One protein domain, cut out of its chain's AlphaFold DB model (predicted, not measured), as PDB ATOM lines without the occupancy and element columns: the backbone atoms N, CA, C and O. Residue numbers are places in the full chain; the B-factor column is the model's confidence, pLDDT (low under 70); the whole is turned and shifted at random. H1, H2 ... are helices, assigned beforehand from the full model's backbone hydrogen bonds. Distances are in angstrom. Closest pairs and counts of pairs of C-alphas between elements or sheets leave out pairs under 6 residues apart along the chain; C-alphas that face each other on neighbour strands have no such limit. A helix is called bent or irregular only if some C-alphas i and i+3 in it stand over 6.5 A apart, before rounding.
ATOM      1  N   LEU A   2     210.938 136.288 140.328       77.44
ATOM      2  CA  LEU A   2     210.479 136.163 141.717       77.44
ATOM      3  C   LEU A   2     211.004 134.897 142.410       77.44
ATOM      4  O   LEU A   2     211.360 134.965 143.579       77.44
ATOM      5  N   GLU A   3     211.093 133.781 141.684       83.81
ATOM      6  CA  GLU A   3     211.684 132.534 142.185       83.81
ATOM      7  C   GLU A   3     213.169 132.715 142.527       83.81
ATOM      8  O   GLU A   3     213.557 132.457 143.659       83.81
ATOM      9  N   GLU A   4     213.976 133.282 141.622       85.19
ATOM     10  CA  GLU A   4     215.397 133.540 141.899       85.19
ATOM     11  C   GLU A   4     215.610 134.554 143.025       85.19
ATOM     12  O   GLU A   4     216.566 134.438 143.783       85.19
ATOM     13  N   ILE A   5     214.724 135.547 143.159       84.38
ATOM     14  CA  ILE A   5     214.760 136.487 144.285       84.38
ATOM     15  C   ILE A   5     214.483 135.747 145.597       84.38
ATOM     16  O   ILE A   5     215.194 135.978 146.571       84.38
ATOM     17  N   GLY A   6     213.487 134.855 145.630       85.75
ATOM     18  CA  GLY A   6     213.219 134.007 146.795       85.75
ATOM     19  C   GLY A   6     214.417 133.125 147.140       85.75
ATOM     20  O   GLY A   6     214.862 133.093 148.282       85.75
ATOM     21  N   ASP A   7     215.018 132.507 146.127       90.44
ATOM     22  CA  ASP A   7     216.202 131.674 146.288       90.44
ATOM     23  C   ASP A   7     217.421 132.453 146.806       90.44
ATOM     24  O   ASP A   7     218.145 131.947 147.667       90.44
ATOM     25  N   LEU A   8     217.632 133.684 146.332       91.00
ATOM     26  CA  LEU A   8     218.676 134.581 146.829       91.00
ATOM     27  C   LEU A   8     218.428 135.001 148.279       91.00
ATOM     28  O   LEU A   8     219.378 135.007 149.061       91.00
ATOM     29  N   ILE A   9     217.181 135.312 148.646       89.12
ATOM     30  CA  ILE A   9     216.803 135.638 150.029       89.12
ATOM     31  C   ILE A   9     217.139 134.457 150.946       89.12
ATOM     32  O   ILE A   9     217.845 134.642 151.936       89.12
ATOM     33  N   ASP A  10     216.743 133.238 150.576       91.75
ATOM     34  CA  ASP A  10     217.023 132.033 151.365       91.75
ATOM     35  C   ASP A  10     218.527 131.793 151.577       91.75
ATOM     36  O   ASP A  10     218.959 131.332 152.637       91.75
ATOM     37  N   VAL A  11     219.355 132.023 150.549       92.56
ATOM     38  CA  VAL A  11     220.819 131.878 150.665       92.56
ATOM     39  C   VAL A  11     221.398 132.994 151.535       92.56
ATOM     40  O   VAL A  11     222.249 132.726 152.388       92.56
ATOM     41  N   ALA A  12     220.927 134.228 151.352       90.88
ATOM     42  CA  ALA A  12     221.402 135.393 152.084       90.88
ATOM     43  C   ALA A  12     221.092 135.302 153.588       90.88
ATOM     44  O   ALA A  12     221.952 135.623 154.410       90.88
ATOM     45  N   GLU A  13     219.901 134.819 153.954       90.75
ATOM     46  CA  GLU A  13     219.507 134.588 155.348       90.75
ATOM     47  C   GLU A  13     220.342 133.476 155.994       90.75
ATOM     48  O   GLU A  13     220.907 133.675 157.070       90.75
ATOM     49  N   ARG A  14     220.501 132.328 155.316       91.69
ATOM     50  CA  ARG A  14     221.309 131.198 155.821       91.69
ATOM     51  C   ARG A  14     222.786 131.544 156.003       91.69
ATOM     52  O   ARG A  14     223.443 130.947 156.851       91.69
ATOM     53  N   SER A  15     223.291 132.492 155.219       87.75
ATOM     54  CA  SER A  15     224.697 132.911 155.231       87.75
ATOM     55  C   SER A  15     224.949 134.175 156.063       87.75
ATOM     56  O   SER A  15     226.042 134.733 155.990       87.75
ATOM     57  N   SER A  16     223.957 134.650 156.828       88.62
ATOM     58  CA  SER A  16     224.058 135.857 157.665       88.62
ATOM     59  C   SER A  16     224.550 137.098 156.901       88.62
ATOM     60  O   SER A  16     225.299 137.918 157.429       88.62
ATOM     61  N   ILE A  17     224.114 137.275 155.646       89.31
ATOM     62  CA  ILE A  17     224.570 138.385 154.785       89.31
ATOM     63  C   ILE A  17     224.177 139.759 155.340       89.31
ATOM     64  O   ILE A  17     224.857 140.744 155.056       89.31
ATOM     65  N   VAL A  18     223.149 139.833 156.188       86.62
ATOM     66  CA  VAL A  18     222.758 141.056 156.913       86.62
ATOM     67  C   VAL A  18     223.910 141.622 157.758       86.62
ATOM     68  O   VAL A  18     224.015 142.833 157.935       86.62
ATOM     69  N   ASP A  19     224.826 140.774 158.227       84.75
ATOM     70  CA  ASP A  19     225.984 141.205 159.012       84.75
ATOM     71  C   ASP A  19     227.201 141.567 158.147       84.75
ATOM     72  O   ASP A  19     228.190 142.099 158.664       84.75
ATOM     73  N   SER A  20     227.130 141.321 156.834       83.94
ATOM     74  CA  SER A  20     228.221 141.588 155.898       83.94
ATOM     75  C   SER A  20     228.436 143.082 155.650       83.94
ATOM     76  O   SER A  20     227.502 143.889 155.637       83.94
ATOM     77  N   ASP A  21     229.684 143.443 155.363       81.06
ATOM     78  CA  ASP A  21     230.066 144.809 154.993       81.06
ATOM     79  C   ASP A  21     229.339 145.295 153.744       81.06
ATOM     80  O   ASP A  21     228.913 146.447 153.668       81.06
ATOM     81  N   SER A  22     229.172 144.395 152.775       83.62
ATOM     82  CA  SER A  22     228.447 144.652 151.539       83.62
ATOM     83  C   SER A  22     227.024 145.135 151.819       83.62
ATOM     84  O   SER A  22     226.612 146.174 151.299       83.62
ATOM     85  N   TYR A  23     226.297 144.440 152.701       89.88
ATOM     86  CA  TYR A  23     224.943 144.831 153.084       89.88
ATOM     87  C   TYR A  23     224.916 146.103 153.940       89.88
ATOM     88  O   TYR A  23     224.076 146.977 153.718       89.88
ATOM     89  N   LYS A  24     225.841 146.261 154.894       87.00
ATOM     90  CA  LYS A  24     225.922 147.464 155.743       87.00
ATOM     91  C   LYS A  24     226.189 148.723 154.922       87.00
ATOM     92  O   LYS A  24     225.506 149.730 155.099       87.00
ATOM     93  N   PHE A  25     227.130 148.669 153.980       85.00
ATOM     94  CA  PHE A  25     227.394 149.788 153.080       85.00
ATOM     95  C   PHE A  25     226.174 150.081 152.195       85.00
ATOM     96  O   PHE A  25     225.731 151.230 152.114       85.00
ATOM     97  N   TYR A  26     225.600 149.047 151.569       89.00
ATOM     98  CA  TYR A  26     224.415 149.184 150.723       89.00
ATOM     99  C   TYR A  26     223.246 149.821 151.486       89.00
ATOM    100  O   TYR A  26     222.718 150.850 151.072       89.00
ATOM    101  N   SER A  27     222.877 149.262 152.638       88.25
ATOM    102  CA  SER A  27     221.758 149.751 153.451       88.25
ATOM    103  C   SER A  27     221.975 151.196 153.900       88.25
ATOM    104  O   SER A  27     221.035 151.987 153.874       88.25
ATOM    105  N   SER A  28     223.216 151.580 154.209       85.25
ATOM    106  CA  SER A  28     223.594 152.952 154.550       85.25
ATOM    107  C   SER A  28     223.368 153.944 153.400       85.25
ATOM    108  O   SER A  28     222.815 155.020 153.625       85.25
ATOM    109  N   VAL A  29     223.764 153.599 152.167       85.44
ATOM    110  CA  VAL A  29     223.530 154.447 150.981       85.44
ATOM    111  C   VAL A  29     222.039 154.521 150.663       85.44
ATOM    112  O   VAL A  29     221.481 155.610 150.530       85.44
ATOM    113  N   LEU A  30     221.378 153.368 150.592       85.19
ATOM    114  CA  LEU A  30     219.990 153.262 150.155       85.19
ATOM    115  C   LEU A  30     219.014 153.881 151.158       85.19
ATOM    116  O   LEU A  30     218.049 154.506 150.734       85.19
ATOM    117  N   SER A  31     219.291 153.815 152.462       81.00
ATOM    118  CA  SER A  31     218.512 154.537 153.485       81.00
ATOM    119  C   SER A  31     218.703 156.058 153.421       81.00
ATOM    120  O   SER A  31     217.878 156.823 153.921       81.00
ATOM    121  N   GLY A  32     219.813 156.519 152.836       76.31
ATOM    122  CA  GLY A  32     220.055 157.934 152.566       76.31
ATOM    123  C   GLY A  32     219.221 158.460 151.395       76.31
ATOM    124  O   GLY A  32     218.764 159.604 151.445       76.31
ATOM    125  N   ILE A  33     219.012 157.616 150.378       75.69
ATOM    126  CA  ILE A  33     218.252 157.921 149.156       75.69
ATOM    127  C   ILE A  33     216.747 157.721 149.396       75.69
ATOM    128  O   ILE A  33     215.949 158.627 149.157       75.69
ATOM    129  N   TYR A  34     216.356 156.557 149.918       75.06
ATOM    130  CA  TYR A  34     214.971 156.149 150.136       75.06
ATOM    131  C   TYR A  34     214.553 156.317 151.590       75.06
ATOM    132  O   TYR A  34     215.273 155.952 152.518       75.06
ATOM    133  N   ARG A  35     213.344 156.842 151.810       70.31
ATOM    134  CA  ARG A  35     212.805 157.028 153.161       70.31
ATOM    135  C   ARG A  35     211.839 155.954 153.587       70.31
ATOM    136  O   ARG A  35     211.023 155.499 152.799       70.31
ATOM    137  N   GLY A  36     211.855 155.705 154.895       69.88
ATOM    138  CA  GLY A  36     210.795 154.972 155.578       69.88
ATOM    139  C   GLY A  36     210.800 153.477 155.296       69.88
ATOM    140  O   GLY A  36     209.814 152.823 155.611       69.88
ATOM    141  N   LEU A  37     211.886 152.951 154.722       78.31
ATOM    142  CA  LEU A  37     212.045 151.520 154.514       78.31
ATOM    143  C   LEU A  37     212.369 150.852 155.845       78.31
ATOM    144  O   LEU A  37     213.272 151.287 156.558       78.31
ATOM    145  N   SER A  38     211.630 149.800 156.171       85.12
ATOM    146  CA  SER A  38     211.996 148.886 157.251       85.12
ATOM    147  C   SER A  38     213.235 148.067 156.878       85.12
ATOM    148  O   SER A  38     213.524 147.861 155.697       85.12
ATOM    149  N   ASP A  39     213.933 147.522 157.876       86.62
ATOM    150  CA  ASP A  39     215.105 146.660 157.647       86.62
ATOM    151  C   ASP A  39     214.776 145.467 156.735       86.62
ATOM    152  O   ASP A  39     215.567 145.092 155.871       86.62
ATOM    153  N   ARG A  40     213.564 144.909 156.862       86.06
ATOM    154  CA  ARG A  40     213.080 143.821 156.002       86.06
ATOM    155  C   ARG A  40     212.874 144.269 154.554       86.06
ATOM    156  O   ARG A  40     213.202 143.525 153.630       86.06
ATOM    157  N   GLU A  41     212.328 145.465 154.338       85.44
ATOM    158  CA  GLU A  41     212.162 146.028 152.993       85.44
ATOM    159  C   GLU A  41     213.517 146.348 152.356       85.44
ATOM    160  O   GLU A  41     213.710 146.043 151.181       85.44
ATOM    161  N   LEU A  42     214.475 146.878 153.124       87.25
ATOM    162  CA  LEU A  42     215.850 147.110 152.665       87.25
ATOM    163  C   LEU A  42     216.553 145.809 152.270       87.25
ATOM    164  O   LEU A  42     217.190 145.759 151.218       87.25
ATOM    165  N   PHE A  43     216.406 144.751 153.066       89.38
ATOM    166  CA  PHE A  43     216.977 143.440 152.760       89.38
ATOM    167  C   PHE A  43     216.337 142.782 151.531       89.38
ATOM    168  O   PHE A  43     217.024 142.229 150.668       89.38
ATOM    169  N   THR A  44     215.018 142.915 151.393       87.00
ATOM    170  CA  THR A  44     214.306 142.473 150.185       87.00
ATOM    171  C   THR A  44     214.809 143.242 148.963       87.00
ATOM    172  O   THR A  44     215.115 142.645 147.932       87.00
ATOM    173  N   LEU A  45     214.965 144.564 149.085       86.81
ATOM    174  CA  LEU A  45     215.474 145.419 148.016       86.81
ATOM    175  C   LEU A  45     216.915 145.057 147.633       86.81
ATOM    176  O   LEU A  45     217.220 144.993 146.448       86.81
ATOM    177  N   PHE A  46     217.777 144.763 148.609       90.12
ATOM    178  CA  PHE A  46     219.141 144.276 148.380       90.12
ATOM    179  C   PHE A  46     219.165 142.986 147.547       90.12
ATOM    180  O   PHE A  46     219.958 142.859 146.610       90.12
ATOM    181  N   SER A  47     218.254 142.056 147.831       89.81
ATOM    182  CA  SER A  47     218.128 140.798 147.087       89.81
ATOM    183  C   SER A  47     217.592 141.020 145.669       89.81
ATOM    184  O   SER A  47     218.117 140.453 144.712       89.81
ATOM    185  N   ILE A  48     216.609 141.915 145.506       87.44
ATOM    186  CA  ILE A  48     216.117 142.349 144.187       87.44
ATOM    187  C   ILE A  48     217.253 142.980 143.374       87.44
ATOM    188  O   ILE A  48     217.450 142.626 142.216       87.44
ATOM    189  N   HIS A  49     218.024 143.894 143.969       90.31
ATOM    190  CA  HIS A  49     219.149 144.558 143.304       90.31
ATOM    191  C   HIS A  49     220.238 143.557 142.920       90.31
ATOM    192  O   HIS A  49     220.752 143.633 141.808       90.31
ATOM    193  N   THR A  50     220.533 142.583 143.788       93.00
ATOM    194  CA  THR A  50     221.460 141.479 143.491       93.00
ATOM    195  C   THR A  50     221.000 140.695 142.262       93.00
ATOM    196  O   THR A  50     221.773 140.528 141.319       93.00
ATOM    197  N   ALA A  51     219.732 140.273 142.223       90.00
ATOM    198  CA  ALA A  51     219.175 139.554 141.079       90.00
ATOM    199  C   ALA A  51     219.276 140.388 139.793       90.00
ATOM    200  O   ALA A  51     219.746 139.909 138.762       90.00
ATOM    201  N   ILE A  52     218.884 141.661 139.859       87.81
ATOM    202  CA  ILE A  52     218.939 142.570 138.713       87.81
ATOM    203  C   ILE A  52     220.384 142.763 138.232       87.81
ATOM    204  O   ILE A  52     220.611 142.740 137.026       87.81
ATOM    205  N   GLN A  53     221.368 142.880 139.129       91.06
ATOM    206  CA  GLN A  53     222.784 142.950 138.761       91.06
ATOM    207  C   GLN A  53     223.235 141.699 137.995       91.06
ATOM    208  O   GLN A  53     223.891 141.834 136.963       91.06
ATOM    209  N   MET A  54     222.849 140.498 138.448       93.56
ATOM    210  CA  MET A  54     223.164 139.249 137.739       93.56
ATOM    211  C   MET A  54     222.584 139.255 136.321       93.56
ATOM    212  O   MET A  54     223.282 138.901 135.369       93.56
ATOM    213  N   TYR A  55     221.339 139.716 136.152       90.25
ATOM    214  CA  TYR A  55     220.729 139.879 134.829       90.25
ATOM    215  C   TYR A  55     221.466 140.922 133.982       90.25
ATOM    216  O   TYR A  55     221.778 140.642 132.829       90.25
ATOM    217  N   ILE A  56     221.793 142.099 134.524       90.44
ATOM    218  CA  ILE A  56     222.504 143.158 133.789       90.44
ATOM    219  C   ILE A  56     223.869 142.663 133.297       90.44
ATOM    220  O   ILE A  56     224.189 142.834 132.120       90.44
ATOM    221  N   ASN A  57     224.648 142.017 134.167       93.69
ATOM    222  CA  ASN A  57     225.946 141.440 133.817       93.69
ATOM    223  C   ASN A  57     225.798 140.403 132.700       93.69
ATOM    224  O   ASN A  57     226.469 140.485 131.673       93.69
ATOM    225  N   THR A  58     224.830 139.499 132.854       93.06
ATOM    226  CA  THR A  58     224.553 138.436 131.887       93.06
ATOM    227  C   THR A  58     224.147 138.985 130.520       93.06
ATOM    228  O   THR A  58     224.660 138.546 129.493       93.06
ATOM    229  N   LEU A  59     223.245 139.968 130.485       89.56
ATOM    230  CA  LEU A  59     222.795 140.596 129.241       89.56
ATOM    231  C   LEU A  59     223.936 141.341 128.550       89.56
ATOM    232  O   LEU A  59     224.040 141.286 127.328       89.56
ATOM    233  N   THR A  60     224.800 142.002 129.324       91.25
ATOM    234  CA  THR A  60     225.981 142.698 128.799       91.25
ATOM    235  C   THR A  60     226.956 141.704 128.176       91.25
ATOM    236  O   THR A  60     227.345 141.878 127.025       91.25
ATOM    237  N   ALA A  61     227.289 140.630 128.895       93.56
ATOM    238  CA  ALA A  61     228.182 139.578 128.423       93.56
ATOM    239  C   ALA A  61     227.659 138.921 127.136       93.56
ATOM    240  O   ALA A  61     228.381 138.846 126.146       93.56
ATOM    241  N   ILE A  62     226.376 138.546 127.094       90.75
ATOM    242  CA  ILE A  62     225.753 137.957 125.898       90.75
ATOM    243  C   ILE A  62     225.748 138.942 124.725       90.75
ATOM    244  O   ILE A  62     226.073 138.558 123.605       90.75
ATOM    245  N   ALA A  63     225.374 140.203 124.956       88.81
ATOM    246  CA  ALA A  63     225.281 141.198 123.889       88.81
ATOM    247  C   ALA A  63     226.649 141.591 123.310       88.81
ATOM    248  O   ALA A  63     226.725 141.971 122.142       88.81
ATOM    249  N   LEU A  64     227.709 141.490 124.113       91.19
ATOM    250  CA  LEU A  64     229.093 141.694 123.685       91.19
ATOM    251  C   LEU A  64     229.789 140.393 123.263       91.19
ATOM    252  O   LEU A  64     230.950 140.440 122.872       91.19
ATOM    253  N   GLU A  65     229.081 139.260 123.299       91.81
ATOM    254  CA  GLU A  65     229.587 137.938 122.911       91.81
ATOM    255  C   GLU A  65     230.827 137.521 123.732       91.81
ATOM    256  O   GLU A  65     231.819 137.030 123.195       91.81
ATOM    257  N   ARG A  66     230.769 137.725 125.058       93.00
ATOM    258  CA  ARG A  66     231.850 137.439 126.014       93.00
ATOM    259  C   ARG A  66     231.428 136.467 127.117       93.00
ATOM    260  O   ARG A  66     230.288 136.495 127.574       93.00
ATOM    261  N   GLY A  67     232.401 135.696 127.607       92.00
ATOM    262  CA  GLY A  67     232.255 134.778 128.740       92.00
ATOM    263  C   GLY A  67     231.622 133.433 128.372       92.00
ATOM    264  O   GLY A  67     230.714 133.356 127.545       92.00
ATOM    265  N   GLU A  68     232.096 132.370 129.020       90.12
ATOM    266  CA  GLU A  68     231.547 131.011 128.888       90.12
ATOM    267  C   GLU A  68     231.122 130.431 130.242       90.12
ATOM    268  O   GLU A  68     230.099 129.745 130.322       90.12
ATOM    269  N   ASP A  69     231.867 130.742 131.307       95.12
ATOM    270  CA  ASP A  69     231.569 130.283 132.659       95.12
ATOM    271  C   ASP A  69     230.361 131.031 133.268       95.12
ATOM    272  O   ASP A  69     230.320 132.268 133.255       95.12
ATOM    273  N   PRO A  70     229.359 130.321 133.828       95.69
ATOM    274  CA  PRO A  70     228.180 130.955 134.409       95.69
ATOM    275  C   PRO A  70     228.467 131.926 135.556       95.69
ATOM    276  O   PRO A  70     227.756 132.925 135.691       95.69
ATOM    277  N   LEU A  71     229.471 131.645 136.393       95.56
ATOM    278  CA  LEU A  71     229.814 132.509 137.518       95.56
ATOM    279  C   LEU A  71     230.487 133.782 137.011       95.56
ATOM    280  O   LEU A  71     230.076 134.858 137.437       95.56
ATOM    281  N   GLU A  72     231.417 133.678 136.054       95.25
ATOM    282  CA  GLU A  72     232.059 134.834 135.405       95.25
ATOM    283  C   GLU A  72     231.056 135.731 134.662       95.25
ATOM    284  O   GLU A  72     231.172 136.962 134.667       95.25
ATOM    285  N   ILE A  73     230.045 135.133 134.022       95.62
ATOM    286  CA  ILE A  73     228.987 135.868 133.317       95.62
ATOM    287  C   ILE A  73     228.091 136.613 134.312       95.62
ATOM    288  O   ILE A  73     227.851 137.810 134.150       95.62
ATOM    289  N   CYS A  74     227.588 135.937 135.350       95.62
ATOM    290  CA  CYS A  74     226.676 136.558 136.311       95.62
ATOM    291  C   CYS A  74     227.383 137.537 137.263       95.62
ATOM    292  O   CYS A  74     226.762 138.508 137.703       95.62
ATOM    293  N   SER A  75     228.673 137.337 137.559       94.88
ATOM    294  CA  SER A  75     229.490 138.282 138.335       94.88
ATOM    295  C   SER A  75     229.867 139.518 137.511       94.88
ATOM    296  O   SER A  75     230.086 140.590 138.076       94.88
ATOM    297  N   GLY A  76     229.878 139.379 136.180       93.62
ATOM    298  CA  GLY A  76     230.270 140.403 135.219       93.62
ATOM    299  C   GLY A  76     231.778 140.486 134.980       93.62
ATOM    300  O   GLY A  76     232.226 141.445 134.345       93.62
ATOM    301  N   ASP A  77     232.552 139.491 135.425       92.75
ATOM    302  CA  ASP A  77     233.997 139.395 135.163       92.75
ATOM    303  C   ASP A  77     234.310 139.329 133.670       92.75
ATOM    304  O   ASP A  77     235.268 139.949 133.209       92.75
ATOM    305  N   ALA A  78     233.441 138.668 132.895       92.56
ATOM    306  CA  ALA A  78     233.522 138.616 131.435       92.56
ATOM    307  C   ALA A  78     233.520 140.013 130.769       92.56
ATOM    308  O   ALA A  78     233.898 140.164 129.606       92.56
ATOM    309  N   THR A  79     233.084 141.041 131.503       92.50
ATOM    310  CA  THR A  79     232.892 142.427 131.048       92.50
ATOM    311  C   THR A  79     233.504 143.453 132.012       92.50
ATOM    312  O   THR A  79     233.023 144.584 132.126       92.50
ATOM    313  N   VAL A  80     234.545 143.057 132.757       87.50
ATOM    314  CA  VAL A  80     235.147 143.876 133.826       87.50
ATOM    315  C   VAL A  80     235.678 145.231 133.337       87.50
ATOM    316  O   VAL A  80     235.636 146.219 134.066       87.50
ATOM    317  N   ASP A  81     236.102 145.315 132.077       84.31
ATOM    318  CA  ASP A  81     236.567 146.526 131.392       84.31
ATOM    319  C   ASP A  81     235.494 147.618 131.259       84.31
ATOM    320  O   ASP A  81     235.835 148.784 131.043       84.31
ATOM    321  N   TYR A  82     234.216 147.269 131.443       89.44
ATOM    322  CA  TYR A  82     233.088 148.201 131.411       89.44
ATOM    323  C   TYR A  82     232.616 148.662 132.795       89.44
ATOM    324  O   TYR A  82     231.778 149.563 132.882       89.44
ATOM    325  N   LEU A  83     233.170 148.097 133.878       88.31
ATOM    326  CA  LEU A  83     232.891 148.487 135.270       88.31
ATOM    327  C   LEU A  83     231.396 148.445 135.641       88.31
ATOM    328  O   LEU A  83     230.913 149.274 136.421       88.31
ATOM    329  N   VAL A  84     230.666 147.493 135.055       90.62
ATOM    330  CA  VAL A  84     229.239 147.239 135.300       90.62
ATOM    331  C   VAL A  84     228.958 146.686 136.705       90.62
ATOM    332  O   VAL A  84     227.982 147.136 137.308       90.62
ATOM    333  N   PRO A  85     229.748 145.740 137.253       91.38
ATOM    334  CA  PRO A  85     229.417 145.119 138.534       91.38
ATOM    335  C   PRO A  85     229.490 146.088 139.717       91.38
ATOM    336  O   PRO A  85     230.440 146.862 139.840       91.38
ATOM    337  N   ILE A  86     228.519 145.989 140.627       90.12
ATOM    338  CA  ILE A  86     228.548 146.652 141.936       90.12
ATOM    339  C   ILE A  86     229.178 145.690 142.947       90.12
ATOM    340  O   ILE A  86     228.556 144.668 143.250       90.12
ATOM    341  N   PRO A  87     230.359 145.996 143.517       86.00
ATOM    342  CA  PRO A  87     231.053 145.085 144.428       86.00
ATOM    343  C   PRO A  87     230.191 144.609 145.605       86.00
ATOM    344  O   PRO A  87     230.228 143.439 145.977       86.00
ATOM    345  N   GLN A  88     229.348 145.489 146.152       87.62
ATOM    346  CA  GLN A  88     228.464 145.183 147.281       87.62
ATOM    347  C   GLN A  88     227.351 144.178 146.924       87.62
ATOM    348  O   GLN A  88     226.788 143.545 147.811       87.62
ATOM    349  N   LEU A  89     227.034 143.992 145.641       92.81
ATOM    350  CA  LEU A  89     226.031 143.025 145.184       92.81
ATOM    351  C   LEU A  89     226.648 141.684 144.747       92.81
ATOM    352  O   LEU A  89     225.918 140.774 144.368       92.81
ATOM    353  N   LEU A  90     227.976 141.530 144.833       92.44
ATOM    354  CA  LEU A  90     228.695 140.286 144.512       92.44
ATOM    355  C   LEU A  90     228.912 139.377 145.736       92.44
ATOM    356  O   LEU A  90     229.751 138.483 145.707       92.44
ATOM    357  N   TRP A  91     228.155 139.584 146.818       91.75
ATOM    358  CA  TRP A  91     228.267 138.832 148.080       91.75
ATOM    359  C   TRP A  91     228.129 137.308 147.917       91.75
ATOM    360  O   TRP A  91     228.668 136.545 148.713       91.75
ATOM    361  N   TRP A  92     227.408 136.865 146.886       93.88
ATOM    362  CA  TRP A  92     227.145 135.458 146.583       93.88
ATOM    363  C   TRP A  92     228.329 134.752 145.912       93.88
ATOM    364  O   TRP A  92     228.364 133.523 145.881       93.88
ATOM    365  N   ARG A  93     229.298 135.504 145.373       91.56
ATOM    366  CA  ARG A  93     230.412 134.959 144.587       91.56
ATOM    367  C   ARG A  93     231.285 134.020 145.409       91.56
ATOM    368  O   ARG A  93     231.469 132.868 145.030       91.56
ATOM    369  N   ASP A  94     231.739 134.486 146.570       87.94
ATOM    370  CA  ASP A  94     232.570 133.693 147.480       87.94
ATOM    371  C   ASP A  94     231.840 132.422 147.956       87.94
ATOM    372  O   ASP A  94     232.477 131.414 148.249       87.94
ATOM    373  N   LEU A  95     230.502 132.451 148.045       90.81
ATOM    374  CA  LEU A  95     229.691 131.281 148.401       90.81
ATOM    375  C   LEU A  95     229.632 130.271 147.251       90.81
ATOM    376  O   LEU A  95     229.802 129.074 147.480       90.81
ATOM    377  N   ALA A  96     229.445 130.746 146.018       91.94
ATOM    378  CA  ALA A  96     229.459 129.902 144.827       91.94
ATOM    379  C   ALA A  96     230.820 129.216 144.637       91.94
ATOM    380  O   ALA A  96     230.871 128.009 144.418       91.94
ATOM    381  N   GLU A  97     231.924 129.951 144.817       88.75
ATOM    382  CA  GLU A  97     233.293 129.411 144.755       88.75
ATOM    383  C   GLU A  97     233.563 128.356 145.845       88.75
ATOM    384  O   GLU A  97     234.384 127.457 145.663       88.75
ATOM    385  N   ARG A  98     232.840 128.420 146.971       90.00
ATOM    386  CA  ARG A  98     232.875 127.417 148.050       90.00
ATOM    387  C   ARG A  98     231.915 126.243 147.836       90.00
ATOM    388  O   ARG A  98     231.837 125.378 148.706       90.00
ATOM    389  N   GLY A  99     231.214 126.192 146.704       90.25
ATOM    390  CA  GLY A  99     230.346 125.080 146.324       90.25
ATOM    391  C   GLY A  99     228.868 125.243 146.689       90.25
ATOM    392  O   GLY A  99     228.169 124.240 146.790       90.25
ATOM    393  N   GLU A 100     228.361 126.465 146.889       93.12
ATOM    394  CA  GLU A 100     226.914 126.690 147.044       93.12
ATOM    395  C   GLU A 100     226.173 126.440 145.713       93.12
ATOM    396  O   GLU A 100     226.031 127.327 144.866       93.12
ATOM    397  N   GLU A 101     225.676 125.212 145.535       92.56
ATOM    398  CA  GLU A 101     225.003 124.750 144.311       92.56
ATOM    399  C   GLU A 101     223.768 125.585 143.946       92.56
ATOM    400  O   GLU A 101     223.475 125.774 142.760       92.56
ATOM    401  N   LYS A 102     223.050 126.128 144.944       93.56
ATOM    402  CA  LYS A 102     221.846 126.936 144.703       93.56
ATOM    403  C   LYS A 102     222.180 128.204 143.912       93.56
ATOM    404  O   LYS A 102     221.424 128.570 143.017       93.56
ATOM    405  N   ILE A 103     223.332 128.828 144.166       94.94
ATOM    406  CA  ILE A 103     223.772 130.014 143.420       94.94
ATOM    407  C   ILE A 103     224.131 129.662 141.974       94.94
ATOM    408  O   ILE A 103     223.706 130.361 141.057       94.94
ATOM    409  N   LEU A 104     224.847 128.556 141.745       94.56
ATOM    410  CA  LEU A 104     225.171 128.119 140.383       94.56
ATOM    411  C   LEU A 104     223.900 127.848 139.563       94.56
ATOM    412  O   LEU A 104     223.812 128.251 138.402       94.56
ATOM    413  N   LYS A 105     222.891 127.221 140.180       95.06
ATOM    414  CA  LYS A 105     221.578 127.014 139.561       95.06
ATOM    415  C   LYS A 105     220.918 128.345 139.178       95.06
ATOM    416  O   LYS A 105     220.470 128.478 138.041       95.06
ATOM    417  N   ILE A 106     220.924 129.336 140.076       95.00
ATOM    418  CA  ILE A 106     220.409 130.684 139.785       95.00
ATOM    419  C   ILE A 106     221.138 131.287 138.574       95.00
ATOM    420  O   ILE A 106     220.477 131.745 137.643       95.00
ATOM    421  N   CYS A 107     222.474 131.241 138.524       95.56
ATOM    422  CA  CYS A 107     223.247 131.763 137.389       95.56
ATOM    423  C   CYS A 107     222.829 131.118 136.056       95.56
ATOM    424  O   CYS A 107     222.579 131.811 135.067       95.56
ATOM    425  N   LEU A 108     222.694 129.790 136.029       95.06
ATOM    426  CA  LEU A 108     222.268 129.054 134.836       95.06
ATOM    427  C   LEU A 108     220.855 129.444 134.380       95.06
ATOM    428  O   LEU A 108     220.611 129.592 133.180       95.06
ATOM    429  N   GLU A 109     219.928 129.647 135.315       93.56
ATOM    430  CA  GLU A 109     218.567 130.095 135.007       93.56
ATOM    431  C   GLU A 109     218.532 131.523 134.458       93.56
ATOM    432  O   GLU A 109     217.844 131.781 133.463       93.56
ATOM    433  N   VAL A 110     219.306 132.435 135.055       91.12
ATOM    434  CA  VAL A 110     219.468 133.816 134.578       91.12
ATOM    435  C   VAL A 110     220.001 133.818 133.144       91.12
ATOM    436  O   VAL A 110     219.425 134.478 132.278       91.12
ATOM    437  N   ILE A 111     221.041 133.028 132.855       92.50
ATOM    438  CA  ILE A 111     221.630 132.899 131.512       92.50
ATOM    439  C   ILE A 111     220.633 132.317 130.514       92.50
ATOM    440  O   ILE A 111     220.475 132.855 129.416       92.50
ATOM    441  N   SER A 112     219.937 131.242 130.885       91.56
ATOM    442  CA  SER A 112     218.926 130.607 130.036       91.56
ATOM    443  C   SER A 112     217.832 131.600 129.628       91.56
ATOM    444  O   SER A 112     217.491 131.717 128.450       91.56
ATOM    445  N   ARG A 113     217.343 132.397 130.585       86.44
ATOM    446  CA  ARG A 113     216.328 133.429 130.337       86.44
ATOM    447  C   ARG A 113     216.874 134.617 129.560       86.44
ATOM    448  O   ARG A 113     216.180 135.141 128.701       86.44
ATOM    449  N   ALA A 114     218.106 135.042 129.816       84.62
ATOM    450  CA  ALA A 114     218.723 136.124 129.060       84.62
ATOM    451  C   ALA A 114     218.911 135.749 127.579       84.62
ATOM    452  O   ALA A 114     218.666 136.574 126.701       84.62
ATOM    453  N   ARG A 115     219.276 134.492 127.287       86.88
ATOM    454  CA  ARG A 115     219.429 133.973 125.916       86.88
ATOM    455  C   ARG A 115     218.111 133.832 125.152       86.88
ATOM    456  O   ARG A 115     218.145 133.788 123.926       86.88
ATOM    457  N   SER A 116     216.968 133.754 125.838       84.44
ATOM    458  CA  SER A 116     215.656 133.679 125.182       84.44
ATOM    459  C   SER A 116     215.094 135.045 124.772       84.44
ATOM    460  O   SER A 116     214.097 135.101 124.051       84.44
ATOM    461  N   LEU A 117     215.730 136.146 125.188       77.62
ATOM    462  CA  LEU A 117     215.366 137.500 124.772       77.62
ATOM    463  C   LEU A 117     215.873 137.790 123.355       77.62
ATOM    464  O   LEU A 117     216.990 137.420 122.990       77.62
ATOM    465  N   ASN A 118     215.090 138.508 122.545       71.44
ATOM    466  CA  ASN A 118     215.547 138.868 121.203       71.44
ATOM    467  C   ASN A 118     216.585 139.995 121.258       71.44
ATOM    468  O   ASN A 118     216.524 140.877 122.112       71.44
ATOM    469  N   LYS A 119     217.465 140.075 120.246       62.88
ATOM    470  CA  LYS A 119     218.419 141.197 120.086       62.88
ATOM    471  C   LYS A 119     217.749 142.581 120.109       62.88
ATOM    472  O   LYS A 119     218.370 143.538 120.550       62.88
ATOM    473  N   ARG A 120     216.485 142.706 119.678       61.62
ATOM    474  CA  ARG A 120     215.705 143.957 119.801       61.62
ATOM    475  C   ARG A 120     215.279 144.275 121.236       61.62
ATOM    476  O   ARG A 120     215.320 145.435 121.625       61.62
ATOM    477  N   ASP A 121     214.949 143.260 122.023       61.31
ATOM    478  CA  ASP A 121     214.621 143.421 123.443       61.31
ATOM    479  C   ASP A 121     215.885 143.807 124.238       61.31
ATOM    480  O   ASP A 121     215.842 144.652 125.134       61.31
ATOM    481  N   LEU A 122     217.041 143.270 123.819       56.22
ATOM    482  CA  LEU A 122     218.375 143.668 124.284       56.22
ATOM    483  C   LEU A 122     218.783 145.079 123.823       56.22
ATOM    484  O   LEU A 122     219.502 145.752 124.547       56.22
ATOM    485  N   LEU A 123     218.343 145.545 122.646       52.47
ATOM    486  CA  LEU A 123     218.601 146.899 122.113       52.47
ATOM    487  C   LEU A 123     217.855 147.995 122.880       52.47
ATOM    488  O   LEU A 123     218.294 149.153 122.907       52.47
ATOM    489  N   GLU A 124     216.697 147.651 123.435       58.53
ATOM    490  CA  GLU A 124     215.883 148.605 124.170       58.53
ATOM    491  C   GLU A 124     216.368 148.744 125.614       58.53
ATOM    492  O   GLU A 124     216.307 149.854 126.123       58.53
ATOM    493  N   ILE A 125     216.865 147.688 126.284       53.78
ATOM    494  CA  ILE A 125     217.286 147.668 127.719       53.78
ATOM    495  C   ILE A 125     216.230 148.289 128.675       53.78
ATOM    496  O   ILE A 125     216.401 148.326 129.893       53.78
ATOM    497  N   ASP A 126     215.077 148.698 128.153       60.00
ATOM    498  CA  ASP A 126     213.882 149.111 128.863       60.00
ATOM    499  C   ASP A 126     213.282 147.953 129.615       60.00
ATOM    500  O   ASP A 126     212.627 148.183 130.622       60.00
ATOM    501  N   LEU A 127     213.565 146.720 129.188       63.78
ATOM    502  CA  LEU A 127     213.172 145.535 129.922       63.78
ATOM    503  C   LEU A 127     213.679 145.588 131.362       63.78
ATOM    504  O   LEU A 127     212.904 145.296 132.254       63.78
ATOM    505  N   MET A 128     214.926 146.007 131.615       63.91
ATOM    506  CA  MET A 128     215.465 146.053 132.982       63.91
ATOM    507  C   MET A 128     214.871 147.198 133.798       63.91
ATOM    508  O   MET A 128     214.572 147.022 134.974       63.91
ATOM    509  N   SER A 129     214.652 148.359 133.178       66.50
ATOM    510  CA  SER A 129     213.991 149.484 133.845       66.50
ATOM    511  C   SER A 129     212.526 149.164 134.161       66.50
ATOM    512  O   SER A 129     212.076 149.418 135.271       66.50
ATOM    513  N   LYS A 130     211.812 148.519 133.234       69.00
ATOM    514  CA  LYS A 130     210.432 148.056 133.400       69.00
ATOM    515  C   LYS A 130     210.327 146.929 134.423       69.00
ATOM    516  O   LYS A 130     209.448 146.942 135.264       69.00
ATOM    517  N   LEU A 131     211.256 145.984 134.395       66.38
ATOM    518  CA  LEU A 131     211.348 144.904 135.369       66.38
ATOM    519  C   LEU A 131     211.654 145.439 136.771       66.38
ATOM    520  O   LEU A 131     211.033 145.002 137.731       66.38
ATOM    521  N   TYR A 132     212.566 146.406 136.903       69.88
ATOM    522  CA  TYR A 132     212.797 147.110 138.165       69.88
ATOM    523  C   TYR A 132     211.519 147.814 138.638       69.88
ATOM    524  O   TYR A 132     211.140 147.677 139.796       69.88
ATOM    525  N   GLU A 133     210.812 148.507 137.740       70.06
ATOM    526  CA  GLU A 133     209.508 149.111 138.039       70.06
ATOM    527  C   GLU A 133     208.448 148.079 138.452       70.06
ATOM    528  O   GLU A 133     207.661 148.358 139.354       70.06
ATOM    529  N   ASP A 134     208.412 146.905 137.824       67.62
ATOM    530  CA  ASP A 134     207.442 145.843 138.105       67.62
ATOM    531  C   ASP A 134     207.746 145.136 139.438       67.62
ATOM    532  O   ASP A 134     206.827 144.786 140.180       67.62
ATOM    533  N   LEU A 135     209.029 144.954 139.769       65.81
ATOM    534  CA  LEU A 135     209.482 144.311 141.008       65.81
ATOM    535  C   LEU A 135     209.389 145.236 142.222       65.81
ATOM    536  O   LEU A 135     209.170 144.771 143.342       65.81
ATOM    537  N   ILE A 136     209.551 146.542 142.021       66.88
ATOM    538  CA  ILE A 136     209.487 147.524 143.095       66.88
ATOM    539  C   ILE A 136     208.053 148.042 143.248       66.88
ATOM    540  O   ILE A 136     207.475 148.703 142.376       66.88
ATOM    541  N   ASN A 137     207.471 147.769 144.419       63.28
ATOM    542  CA  ASN A 137     206.123 148.214 144.760       63.28
ATOM    543  C   ASN A 137     205.978 149.738 144.567       63.28
ATOM    544  O   ASN A 137     206.900 150.516 144.818       63.28
ATOM    545  N   LYS A 138     204.788 150.182 144.156       56.88
ATOM    546  CA  LYS A 138     204.428 151.590 143.937       56.88
ATOM    547  C   LYS A 138     204.790 152.491 145.131       56.88
ATOM    548  O   LYS A 138     205.194 153.630 144.929       56.88
ATOM    549  N   MET A 139     204.697 151.963 146.356       46.88
ATOM    550  CA  MET A 139     205.131 152.638 147.588       46.88
ATOM    551  C   MET A 139     206.625 152.985 147.576       46.88
ATOM    552  O   MET A 139     206.977 154.131 147.832       46.88
ATOM    553  N   LEU A 140     207.503 152.041 147.238       58.12
ATOM    554  CA  LEU A 140     208.952 152.268 147.178       58.12
ATOM    555  C   LEU A 140     209.307 153.298 146.092       58.12
ATOM    556  O   LEU A 140     210.100 154.204 146.340       58.12
ATOM    557  N   ARG A 141     208.629 153.239 144.934       59.81
ATOM    558  CA  ARG A 141     208.769 154.235 143.857       59.81
ATOM    559  C   ARG A 141     208.366 155.642 144.299       59.81
ATOM    560  O   ARG A 141     209.116 156.589 144.081       59.81
ATOM    561  N   TYR A 142     207.240 155.777 145.000       53.56
ATOM    562  CA  TYR A 142     206.801 157.062 145.550       53.56
ATOM    563  C   TYR A 142     207.832 157.667 146.517       53.56
ATOM    564  O   TYR A 142     208.121 158.855 146.438       53.56
ATOM    565  N   HIS A 143     208.434 156.847 147.387       49.62
ATOM    566  CA  HIS A 143     209.459 157.309 148.333       49.62
ATOM    567  C   HIS A 143     210.804 157.631 147.665       49.62
ATOM    568  O   HIS A 143     211.583 158.401 148.227       49.62
TER     569      HIS A 143
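This is residues 2 to 143 of the 504 residues of the protein "N6_Mtase domain-containing protein" of Desulfurococcaceae archaeon AG1 (UniProt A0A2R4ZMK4). One long helix, H3, runs through the middle, and shorter helices are set round it, mostly crossing it. H1 and H7 pack on it and on each other, H2 crosses it near its first end, H4 and H5 pack on its later half, and H9 runs back along it, with H10 beyond, touching no helix. The printed part has 142 residues with ten named helices, H1 to H10 in order, and no named strand: all helix. It is compact, with a radius of gyration of the C-alphas of 14.9 A, and rounded, spanning 41 by 36 by 28 A.

H3, residues 39 to 63, is the hub, touching seven helices. H7, residues 101 to 115, touches its residues 54 to 62 alone, closest at the C-alphas of Leu 59 and Ala 114, 6.1 A, at a steep tilt of 53 degrees, the same way. H1, residues 2 to 14, touches H3 with residues 4 to 9 alone, closest at the C-alphas of Ile 5 and Ile 48, 6.0 A, at a steep tilt of 60 degrees, opposite ways. H1 and H7 touch at a shallow tilt of 24 degrees, opposite ways; the closest C-alphas are those of Glu 4 and Ile 106, 6.1 A. H2, residues 21 to 33, is about perpendicular to H3 at 78 degrees and touches it, closest at the C-alphas of Ser 27 and Leu 42, 6.5 A. H4, residues 70 to 75, touches H3, with the C-alphas of Met 54 and Cys 74 closest, 4.6 A. H5, residues 77 to 82, touches H3, closest at the C-alphas of Ala 61 and Thr 79, 6.1 A. H6, residues 93 to 97, only just touches H4, with 3 pairs of C-alphas within 8 A, closest at Ser 75 and Arg 93, 7.1 A. H8, residues 119 to 124, only just touches H3, with 3 such pairs, closest at Leu 59 and Leu 122, 7.3 A. H9, residues 126 to 135, touches H3 at a shallow tilt of 20 degrees, opposite ways, with the C-alphas of Ile 52 and Met 128 closest, 7.6 A. H10, residues 138 to 143, is apart from H3. In H1 to H4 and H6 to H10 every O i to N i+4 pair is within hydrogen-bond range; in H5 0 of 2 are, beside 2 of 3 O i to N i+3 pairs.

H3 is 35.7 A long, H7 21.3 A, H2 18.6 A, H1 18.5 A and H9 13.8 A. H5 is irregular: C-alphas 78 and 81 are 8.5 A apart. C-alpha 2 is at (210.479, 136.163, 141.717) and C-alpha 143 at (209.459, 157.309, 148.333).

The C-alphas farthest apart, those of Gly 36 and Glu 68, are 41.4 A apart. The printed part has no cut, and no link is long. Mean pLDDT of the printed part is 83.9; residue 36, residues 119 to 132 and residues 134 to 143 are under 70.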